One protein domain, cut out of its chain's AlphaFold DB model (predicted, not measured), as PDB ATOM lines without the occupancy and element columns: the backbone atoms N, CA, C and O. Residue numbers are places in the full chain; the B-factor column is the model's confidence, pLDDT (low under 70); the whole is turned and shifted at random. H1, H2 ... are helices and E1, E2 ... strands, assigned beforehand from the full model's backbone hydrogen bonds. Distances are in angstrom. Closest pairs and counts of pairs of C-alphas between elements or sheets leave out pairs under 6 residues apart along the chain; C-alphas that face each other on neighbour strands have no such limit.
ATOM      1  N   SER A  52     210.337 184.462 119.455       65.50
ATOM      2  CA  SER A  52     209.742 183.922 118.230       65.50
ATOM      3  C   SER A  52     209.895 182.396 118.092       65.50
ATOM      4  O   SER A  52     208.915 181.752 117.709       65.50
ATOM      5  N   ALA A  53     211.039 181.829 118.502       70.88
ATOM      6  CA  ALA A  53     211.387 180.413 118.344       70.88
ATOM      7  C   ALA A  53     211.012 179.533 119.552       70.88
ATOM      8  O   ALA A  53     211.172 178.310 119.516       70.88
ATOM      9  N   TRP A  54     210.515 180.130 120.638       84.88
ATOM     10  CA  TRP A  54     210.188 179.392 121.855       84.88
ATOM     11  C   TRP A  54     208.942 178.509 121.672       84.88
ATOM     12  O   TRP A  54     207.952 178.954 121.078       84.88
ATOM     13  N   PRO A  55     208.944 177.274 122.208       81.75
ATOM     14  CA  PRO A  55     207.808 176.369 122.135       81.75
ATOM     15  C   PRO A  55     206.579 176.939 122.845       81.75
ATOM     16  O   PRO A  55     206.649 177.439 123.971       81.75
ATOM     17  N   GLU A  56     205.425 176.808 122.191       88.69
ATOM     18  CA  GLU A  56     204.140 177.178 122.772       88.69
ATOM     19  C   GLU A  56     203.608 176.093 123.707       88.69
ATOM     20  O   GLU A  56     203.497 174.919 123.348       88.69
ATOM     21  N   VAL A  57     203.187 176.510 124.896       87.69
ATOM     22  CA  VAL A  57     202.548 175.666 125.901       87.69
ATOM     23  C   VAL A  57     201.291 176.339 126.439       87.69
ATOM     24  O   VAL A  57     201.184 177.566 126.536       87.69
ATOM     25  N   THR A  58     200.300 175.530 126.810       90.62
ATOM     26  CA  THR A  58     199.129 176.064 127.511       90.62
ATOM     27  C   THR A  58     199.483 176.315 128.981       90.62
ATOM     28  O   THR A  58     200.245 175.536 129.562       90.62
ATOM     29  N   PRO A  59     198.908 177.343 129.632       88.50
ATOM     30  CA  PRO A  59     199.113 177.574 131.061       88.50
ATOM     31  C   PRO A  59     198.759 176.349 131.911       88.50
ATOM     32  O   PRO A  59     199.431 176.067 132.897       88.50
ATOM     33  N   SER A  60     197.726 175.594 131.522       89.00
ATOM     34  CA  SER A  60     197.306 174.382 132.232       89.00
ATOM     35  C   SER A  60     198.341 173.268 132.131       89.00
ATOM     36  O   SER A  60     198.639 172.628 133.137       89.00
ATOM     37  N   GLU A  61     198.917 173.062 130.944       88.81
ATOM     38  CA  GLU A  61     199.976 172.071 130.753       88.81
ATOM     39  C   GLU A  61     201.227 172.447 131.544       88.81
ATOM     40  O   GLU A  61     201.772 171.626 132.275       88.81
ATOM     41  N   LEU A  62     201.633 173.715 131.476       87.56
ATOM     42  CA  LEU A  62     202.794 174.197 132.214       87.56
ATOM     43  C   LEU A  62     202.598 174.071 133.734       87.56
ATOM     44  O   LEU A  62     203.492 173.609 134.441       87.56
ATOM     45  N   ALA A  63     201.411 174.419 134.238       88.50
ATOM     46  CA  ALA A  63     201.059 174.261 135.647       88.50
ATOM     47  C   ALA A  63     201.113 172.786 136.082       88.50
ATOM     48  O   ALA A  63     201.668 172.474 137.137       88.50
ATOM     49  N   ARG A  64     200.606 171.876 135.237       87.62
ATOM     50  CA  ARG A  64     200.650 170.427 135.467       87.62
ATOM     51  C   ARG A  64     202.083 169.911 135.552       87.62
ATOM     52  O   ARG A  64     202.408 169.218 136.512       87.62
ATOM     53  N   LEU A  65     202.933 170.275 134.594       86.44
ATOM     54  CA  LEU A  65     204.331 169.842 134.559       86.44
ATOM     55  C   LEU A  65     205.114 170.349 135.785       86.44
ATOM     56  O   LEU A  65     205.887 169.612 136.390       86.44
ATOM     57  N   LEU A  66     204.841 171.578 136.226       84.38
ATOM     58  CA  LEU A  66     205.415 172.150 137.447       84.38
ATOM     59  C   LEU A  66     204.800 171.603 138.740       84.38
ATOM     60  O   LEU A  66     205.344 171.839 139.822       84.38
ATOM     61  N   GLY A  67     203.683 170.878 138.662       85.75
ATOM     62  CA  GLY A  67     202.915 170.415 139.818       85.75
ATOM     63  C   GLY A  67     202.376 171.557 140.683       85.75
ATOM     64  O   GLY A  67     202.308 171.418 141.903       85.75
ATOM     65  N   ILE A  68     202.035 172.694 140.072       87.50
ATOM     66  CA  ILE A  68     201.461 173.861 140.755       87.50
ATOM     67  C   ILE A  68     200.070 174.180 140.207       87.50
ATOM     68  O   ILE A  68     199.698 173.782 139.110       87.50
ATOM     69  N   SER A  69     199.283 174.935 140.968       90.38
ATOM     70  CA  SER A  69     197.983 175.438 140.512       90.38
ATOM     71  C   SER A  69     198.142 176.589 139.508       90.38
ATOM     72  O   SER A  69     199.069 177.388 139.642       90.38
ATOM     73  N   LEU A  70     197.183 176.759 138.592       88.94
ATOM     74  CA  LEU A  70     197.143 177.881 137.639       88.94
ATOM     75  C   LEU A  70     197.314 179.282 138.272       88.94
ATOM     76  O   LEU A  70     198.060 180.073 137.697       88.94
ATOM     77  N   PRO A  71     196.691 179.618 139.424       89.19
ATOM     78  CA  PRO A  71     196.910 180.914 140.073       89.19
ATOM     79  C   PRO A  71     198.370 181.130 140.486       89.19
ATOM     80  O   PRO A  71     198.948 182.156 140.152       89.19
ATOM     81  N   LYS A  72     198.998 180.122 141.106       87.31
ATOM     82  CA  LYS A  72     200.429 180.149 141.455       87.31
ATOM     83  C   LYS A  72     201.336 180.256 140.231       87.31
ATOM     84  O   LYS A  72     202.375 180.901 140.301       87.31
ATOM     85  N   LEU A  73     200.964 179.622 139.113       87.38
ATOM     86  CA  LEU A  73     201.706 179.781 137.862       87.38
ATOM     87  C   LEU A  73     201.659 181.237 137.393       87.38
ATOM     88  O   LEU A  73     202.709 181.779 137.065       87.38
ATOM     89  N   ARG A  74     200.467 181.850 137.378       85.12
ATOM     90  CA  ARG A  74     200.276 183.255 136.979       85.12
ATOM     91  C   ARG A  74     201.078 184.201 137.860       85.12
ATOM     92  O   ARG A  74     201.864 184.964 137.333       85.12
ATOM     93  N   GLU A  75     200.981 184.050 139.176       86.88
ATOM     94  CA  GLU A  75     201.777 184.823 140.135       86.88
ATOM     95  C   GLU A  75     203.286 184.702 139.863       86.88
ATOM     96  O   GLU A  75     203.992 185.704 139.801       86.88
ATOM     97  N   ARG A  76     203.788 183.483 139.622       83.94
ATOM     98  CA  ARG A  76     205.193 183.266 139.247       83.94
ATOM     99  C   ARG A  76     205.566 183.915 137.917       83.94
ATOM    100  O   ARG A  76     206.695 184.362 137.785       83.94
ATOM    101  N   THR A  77     204.667 183.926 136.936       82.00
ATOM    102  CA  THR A  77     204.949 184.536 135.625       82.00
ATOM    103  C   THR A  77     204.920 186.057 135.702       82.00
ATOM    104  O   THR A  77     205.813 186.703 135.165       82.00
ATOM    105  N   ASP A  78     203.945 186.621 136.414       80.88
ATOM    106  CA  ASP A  78     203.763 188.066 136.558       80.88
ATOM    107  C   ASP A  78     204.879 188.703 137.416       80.88
ATOM    108  O   ASP A  78     205.280 189.834 137.158       80.88
ATOM    109  N   ASN A  79     205.446 187.959 138.376       79.56
ATOM    110  CA  ASN A  79     206.546 188.421 139.235       79.56
ATOM    111  C   ASN A  79     207.956 188.165 138.660       79.56
ATOM    112  O   ASN A  79     208.937 188.315 139.386       79.56
ATOM    113  N   GLY A  80     208.081 187.744 137.394       69.06
ATOM    114  CA  GLY A  80     209.387 187.447 136.787       69.06
ATOM    115  C   GLY A  80     210.101 186.262 137.446       69.06
ATOM    116  O   GLY A  80     211.293 186.324 137.729       69.06
ATOM    117  N   GLY A  81     209.350 185.205 137.759       72.56
ATOM    118  CA  GLY A  81     209.850 184.028 138.457       72.56
ATOM    119  C   GLY A  81     210.921 183.239 137.698       72.56
ATOM    120  O   GLY A  81     211.328 183.565 136.592       72.56
ATOM    121  N   ASP A  82     211.328 182.128 138.307       75.25
ATOM    122  CA  ASP A  82     212.459 181.260 137.923       75.25
ATOM    123  C   ASP A  82     212.324 180.532 136.560       75.25
ATOM    124  O   ASP A  82     213.067 179.602 136.259       75.25
ATOM    125  N   ILE A  83     211.316 180.883 135.756       81.31
ATOM    126  CA  ILE A  83     210.998 180.260 134.467       81.31
ATOM    127  C   ILE A  83     210.811 181.380 133.457       81.31
ATOM    128  O   ILE A  83     209.960 182.252 133.647       81.31
ATOM    129  N   ARG A  84     211.561 181.328 132.358       85.69
ATOM    130  CA  ARG A  84     211.430 182.297 131.272       85.69
ATOM    131  C   ARG A  84     210.222 181.938 130.423       85.69
ATOM    132  O   ARG A  84     210.215 180.939 129.699       85.69
ATOM    133  N   VAL A  85     209.178 182.749 130.550       86.31
ATOM    134  CA  VAL A  85     207.910 182.559 129.848       86.31
ATOM    135  C   VAL A  85     207.447 183.885 129.265       86.31
ATOM    136  O   VAL A  85     207.318 184.873 129.981       86.31
ATOM    137  N   GLU A  86     207.155 183.896 127.973       84.81
ATOM    138  CA  GLU A  86     206.507 185.005 127.290       84.81
ATOM    139  C   GLU A  86     205.009 184.708 127.164       84.81
ATOM    140  O   GLU A  86     204.574 183.681 126.633       84.81
ATOM    141  N   LYS A  87     204.182 185.622 127.660       85.12
ATOM    142  CA  LYS A  87     202.731 185.514 127.548       85.12
ATOM    143  C   LYS A  87     202.273 186.091 126.212       85.12
ATOM    144  O   LYS A  87     202.156 187.302 126.081       85.12
ATOM    145  N   ILE A  88     201.921 185.224 125.261       83.25
ATOM    146  CA  ILE A  88     201.285 185.660 124.007       83.25
ATOM    147  C   ILE A  88     199.827 186.049 124.279       83.25
ATOM    148  O   ILE A  88     199.356 187.117 123.904       83.25
ATOM    149  N   THR A  89     199.078 185.158 124.935       82.56
ATOM    150  CA  THR A  89     197.657 185.359 125.251       82.56
ATOM    151  C   THR A  89     197.322 184.776 126.621       82.56
ATOM    152  O   THR A  89     198.118 184.070 127.235       82.56
ATOM    153  N   GLN A  90     196.095 184.988 127.103       78.12
ATOM    154  CA  GLN A  90     195.615 184.347 128.336       78.12
ATOM    155  C   GLN A  90     195.581 182.808 128.274       78.12
ATOM    156  O   GLN A  90     195.420 182.167 129.314       78.12
ATOM    157  N   ARG A  91     195.693 182.218 127.075       83.44
ATOM    158  CA  ARG A  91     195.607 180.768 126.842       83.44
ATOM    159  C   ARG A  91     196.888 180.154 126.284       83.44
ATOM    160  O   ARG A  91     196.960 178.931 126.203       83.44
ATOM    161  N   ARG A  92     197.873 180.967 125.894       86.31
ATOM    162  CA  ARG A  92     199.114 180.498 125.269       86.31
ATOM    163  C   ARG A  92     200.313 181.258 125.783       86.31
ATOM    164  O   ARG A  92     200.348 182.485 125.673       86.31
ATOM    165  N   TYR A  93     201.270 180.502 126.299       88.94
ATOM    166  CA  TYR A  93     202.572 180.983 126.722       88.94
ATOM    167  C   TYR A  93     203.639 180.368 125.827       88.94
ATOM    168  O   TYR A  93     203.488 179.244 125.358       88.94
ATOM    169  N   LYS A  94     204.721 181.096 125.621       87.56
ATOM    170  CA  LYS A  94     205.956 180.591 125.047       87.56
ATOM    171  C   LYS A  94     206.956 180.415 126.159       87.56
ATOM    172  O   LYS A  94     207.159 181.337 126.935       87.56
ATOM    173  N   ILE A  95     207.546 179.239 126.266       86.56
ATOM    174  CA  ILE A  95     208.495 178.920 127.331       86.56
ATOM    175  C   ILE A  95     209.873 178.704 126.734       86.56
ATOM    176  O   ILE A  95     209.995 178.087 125.679       86.56
ATOM    177  N   HIS A  96     210.910 179.176 127.418       86.50
ATOM    178  CA  HIS A  96     212.273 178.909 126.990       86.50
ATOM    179  C   HIS A  96     212.529 177.387 126.920       86.50
ATOM    180  O   HIS A  96     212.181 176.671 127.866       86.50
ATOM    181  N   PRO A  97     213.151 176.869 125.846       81.31
ATOM    182  CA  PRO A  97     213.378 175.432 125.654       81.31
ATOM    183  C   PRO A  97     214.081 174.745 126.829       81.31
ATOM    184  O   PRO A  97     213.636 173.689 127.277       81.31
ATOM    185  N   ASP A  98     215.119 175.373 127.386       81.94
ATOM    186  CA  ASP A  98     215.821 174.842 128.564       81.94
ATOM    187  C   ASP A  98     214.911 174.710 129.781       81.94
ATOM    188  O   ASP A  98     214.945 173.698 130.482       81.94
ATOM    189  N   ASP A  99     214.064 175.710 130.024       85.25
ATOM    190  CA  ASP A  99     213.155 175.683 131.161       85.25
ATOM    191  C   ASP A  99     212.064 174.631 130.939       85.25
ATOM    192  O   ASP A  99     211.739 173.879 131.856       85.25
ATOM    193  N   LEU A 100     211.567 174.475 129.708       85.25
ATOM    194  CA  LEU A 100     210.656 173.386 129.364       85.25
ATOM    195  C   LEU A 100     211.296 172.011 129.604       85.25
ATOM    196  O   LEU A 100     210.658 171.135 130.193       85.25
ATOM    197  N   ASN A 101     212.547 171.820 129.185       81.44
ATOM    198  CA  ASN A 101     213.275 170.571 129.398       81.44
ATOM    199  C   ASN A 101     213.486 170.290 130.889       81.44
ATOM    200  O   ASN A 101     213.163 169.191 131.343       81.44
ATOM    201  N   ARG A 102     213.921 171.287 131.672       83.88
ATOM    202  CA  ARG A 102     214.066 171.172 133.134       83.88
ATOM    203  C   ARG A 102     212.764 170.726 133.786       83.88
ATOM    204  O   ARG A 102     212.746 169.753 134.536       83.88
ATOM    205  N   VAL A 103     211.657 171.390 133.455       84.62
ATOM    206  CA  VAL A 103     210.350 171.075 134.036       84.62
ATOM    207  C   VAL A 103     209.896 169.662 133.645       84.62
ATOM    208  O   VAL A 103     209.372 168.935 134.490       84.62
ATOM    209  N   ARG A 104     210.120 169.229 132.396       81.69
ATOM    210  CA  ARG A 104     209.774 167.868 131.949       81.69
ATOM    211  C   ARG A 104     210.572 166.795 132.683       81.69
ATOM    212  O   ARG A 104     209.979 165.802 133.097       81.69
ATOM    213  N   VAL A 105     211.877 166.996 132.872       79.81
ATOM    214  CA  VAL A 105     212.725 166.063 133.632       79.81
ATOM    215  C   VAL A 105     212.220 165.947 135.071       79.81
ATOM    216  O   VAL A 105     211.924 164.843 135.528       79.81
ATOM    217  N   THR A 106     211.982 167.080 135.740       80.12
ATOM    218  CA  THR A 106     211.433 167.092 137.104       80.12
ATOM    219  C   THR A 106     210.061 166.412 137.189       80.12
ATOM    220  O   THR A 106     209.765 165.724 138.168       80.12
ATOM    221  N   ALA A 107     209.202 166.572 136.178       79.75
ATOM    222  CA  ALA A 107     207.903 165.903 136.138       79.75
ATOM    223  C   ALA A 107     208.045 164.373 136.053       79.75
ATOM    224  O   ALA A 107     207.371 163.653 136.790       79.75
ATOM    225  N   VAL A 108     208.954 163.871 135.208       80.75
ATOM    226  CA  VAL A 108     209.228 162.429 135.075       80.75
ATOM    227  C   VAL A 108     209.774 161.846 136.379       80.75
ATOM    228  O   VAL A 108     209.325 160.786 136.816       80.75
ATOM    229  N   GLU A 109     210.704 162.540 137.034       79.75
ATOM    230  CA  GLU A 109     211.259 162.117 138.325       79.75
ATOM    231  C   GLU A 109     210.189 162.045 139.420       79.75
ATOM    232  O   GLU A 109     210.149 161.085 140.197       79.75
ATOM    233  N   ARG A 110     209.266 163.016 139.460       80.12
ATOM    234  CA  ARG A 110     208.130 163.000 140.394       80.12
ATOM    235  C   ARG A 110     207.220 161.801 140.170       80.12
ATOM    236  O   ARG A 110     206.816 161.171 141.144       80.12
ATOM    237  N   GLU A 111     206.906 161.470 138.921       81.62
ATOM    238  CA  GLU A 111     206.072 160.302 138.615       81.62
ATOM    239  C   GLU A 111     206.782 158.987 138.967       81.62
ATOM    240  O   GLU A 111     206.174 158.122 139.598       81.62
ATOM    241  N   ARG A 112     208.088 158.865 138.688       79.06
ATOM    242  CA  ARG A 112     208.894 157.716 139.144       79.06
ATOM    243  C   ARG A 112     208.879 157.577 140.665       79.06
ATOM    244  O   ARG A 112     208.681 156.483 141.184       79.06
ATOM    245  N   THR A 113     209.026 158.690 141.380       79.94
ATOM    246  CA  THR A 113     209.013 158.707 142.849       79.94
ATOM    247  C   THR A 113     207.655 158.268 143.399       79.94
ATOM    248  O   THR A 113     207.593 157.457 144.320       79.94
ATOM    249  N   LYS A 114     206.547 158.746 142.814       82.62
ATOM    250  CA  LYS A 114     205.195 158.312 143.199       82.62
ATOM    251  C   LYS A 114     204.989 156.817 142.974       82.62
ATOM    252  O   LYS A 114     204.453 156.155 143.860       82.62
ATOM    253  N   ALA A 115     205.426 156.298 141.826       82.31
ATOM    254  CA  ALA A 115     205.325 154.876 141.507       82.31
ATOM    255  C   ALA A 115     206.094 154.021 142.528       82.31
ATOM    256  O   ALA A 115     205.530 153.078 143.079       82.31
ATOM    257  N   MET A 116     207.323 154.423 142.871       84.12
ATOM    258  CA  MET A 116     208.146 153.736 143.870       84.12
ATOM    259  C   MET A 116     207.499 153.744 145.265       84.12
ATOM    260  O   MET A 116     207.466 152.721 145.946       84.12
ATOM    261  N   ILE A 117     206.917 154.873 145.690       84.75
ATOM    262  CA  ILE A 117     206.184 154.961 146.967       84.75
ATOM    263  C   ILE A 117     204.949 154.051 146.955       84.75
ATOM    264  O   ILE A 117     204.634 153.414 147.962       84.75
ATOM    265  N   GLN A 118     204.226 153.990 145.837       82.25
ATOM    266  CA  GLN A 118     203.044 153.141 145.709       82.25
ATOM    267  C   GLN A 118     203.409 151.652 145.759       82.25
ATOM    268  O   GLN A 118     202.695 150.872 146.389       82.25
ATOM    269  N   GLU A 119     204.524 151.268 145.143       80.12
ATOM    270  CA  GLU A 119     205.058 149.909 145.190       80.12
ATOM    271  C   GLU A 119     205.515 149.528 146.603       80.12
ATOM    272  O   GLU A 119     205.092 148.493 147.116       80.12
ATOM    273  N   ALA A 120     206.247 150.409 147.293       80.06
ATOM    274  CA  ALA A 120     206.641 150.200 148.688       80.06
ATOM    275  C   ALA A 120     205.426 150.018 149.620       80.06
ATOM    276  O   ALA A 120     205.429 149.157 150.497       80.06
ATOM    277  N   ARG A 121     204.344 150.780 149.401       78.00
ATOM    278  CA  ARG A 121     203.088 150.621 150.156       78.00
ATOM    279  C   ARG A 121     202.390 149.290 149.885       78.00
ATOM    280  O   ARG A 121     201.803 148.732 150.803       78.00
ATOM    281  N   ARG A 122     202.441 148.784 148.648       75.75
ATOM    282  CA  ARG A 122     201.889 147.463 148.303       75.75
ATOM    283  C   ARG A 122     202.714 146.337 148.921       75.75
ATOM    284  O   ARG A 122     202.134 145.419 149.481       75.75
ATOM    285  N   ALA A 123     204.042 146.446 148.873       71.75
ATOM    286  CA  ALA A 123     204.954 145.471 149.464       71.75
ATOM    287  C   ALA A 123     204.836 145.397 150.997       71.75
ATOM    288  O   ALA A 123     204.986 144.324 151.559       71.75
ATOM    289  N   SER A 124     204.523 146.515 151.665       68.81
ATOM    290  CA  SER A 124     204.300 146.566 153.118       68.81
ATOM    291  C   SER A 124     202.904 146.100 153.565       68.81
ATOM    292  O   SER A 124     202.658 146.039 154.768       68.81
ATOM    293  N   SER A 125     201.973 145.857 152.636       63.06
ATOM    294  CA  SER A 125     200.592 145.449 152.938       63.06
ATOM    295  C   SER A 125     200.339 143.948 152.724       63.06
ATOM    296  O   SER A 125     199.202 143.513 152.921       63.06
TER     297      SER A 125
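AT A GLANCE: This is residues 52 to 125 of the 126 residues of an uncharacterized protein of Planctomycetes bacterium (UniProt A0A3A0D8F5). A small compact head, made of the strand hairpin E1 E2 and the short helices H1 and H2, has one long helix, H3, running out of it as an arm. H1 sits in the middle of the model, between H2 and the first half of H3, while residues 111 to 125 stick out free and make much of the length. The printed part has 74 residues, with three named helices and two named strands in the order H1, H2, E1, E2, H3; the sheet, in the order E1, E2, is antiparallel, and the class is mostly helix. The whole is loose, with a radius of gyration of the C-alphas of 15.1 A and spans of 51 by 24 by 19 A.

IN THESE COORDINATES: E1 is residues 85 to 89, 11.6 A from first to last C-alpha, and E2 is residues 92 to 95, 9.7 A. H1 is residues 59 to 66, 10.5 A long, with C-alpha 59 at (199.113, 177.574, 131.061). H2 is residues 70 to 78, 12.2 A long. H3 is residues 97 to 123, 39.2 A long, from C-alpha 97 at (213.378, 175.432, 125.654) to C-alpha 123 at (204.954, 145.471, 149.464).

HOW THE PARTS SIT: E1 and E2 form a hairpin, with 162 degrees between their directions. N 86 and O 94 are 2.8 A apart, as are N 94 and O 86, within hydrogen-bond range. Residues 56 to 57 make a short antiparallel pairing with residues 93 to 94 of E2. The closest C-alphas of H1 and E2 are those of Pro 59 and Arg 92, 6.5 A apart. H1 and H2 touch, about perpendicular at 87 degrees; their closest C-alphas, of Ala 63 and Leu 70, are 5.7 A apart. H3 touches H1 with residues 103 to 107 alone, the closest C-alphas being those of Leu 65 and Ala 107, 5.5 A apart. These two helices run the same way at a steep tilt of 57 degrees. H2 and H3 are apart, and so are E1 and H3. In H1, H2 and H3 every O i to N i+4 pair is within hydrogen-bond range.

THE WHOLE: The two C-alphas farthest apart, of Ser 52 and Ser 125, are 52.6 A from each other. Residues 111 to 125, of which 111 to 123 belong to H3, stand free; the other 59 residues span 29 by 26 by 18 A, with a radius of gyration of 10.5 A. The printed part has no cut. The link from H2 to E1 is short, the other three are tight, and no link is long. The mean pLDDT of the printed part is 82.6, and residues 52, 80 and 124 to 125 are under 70.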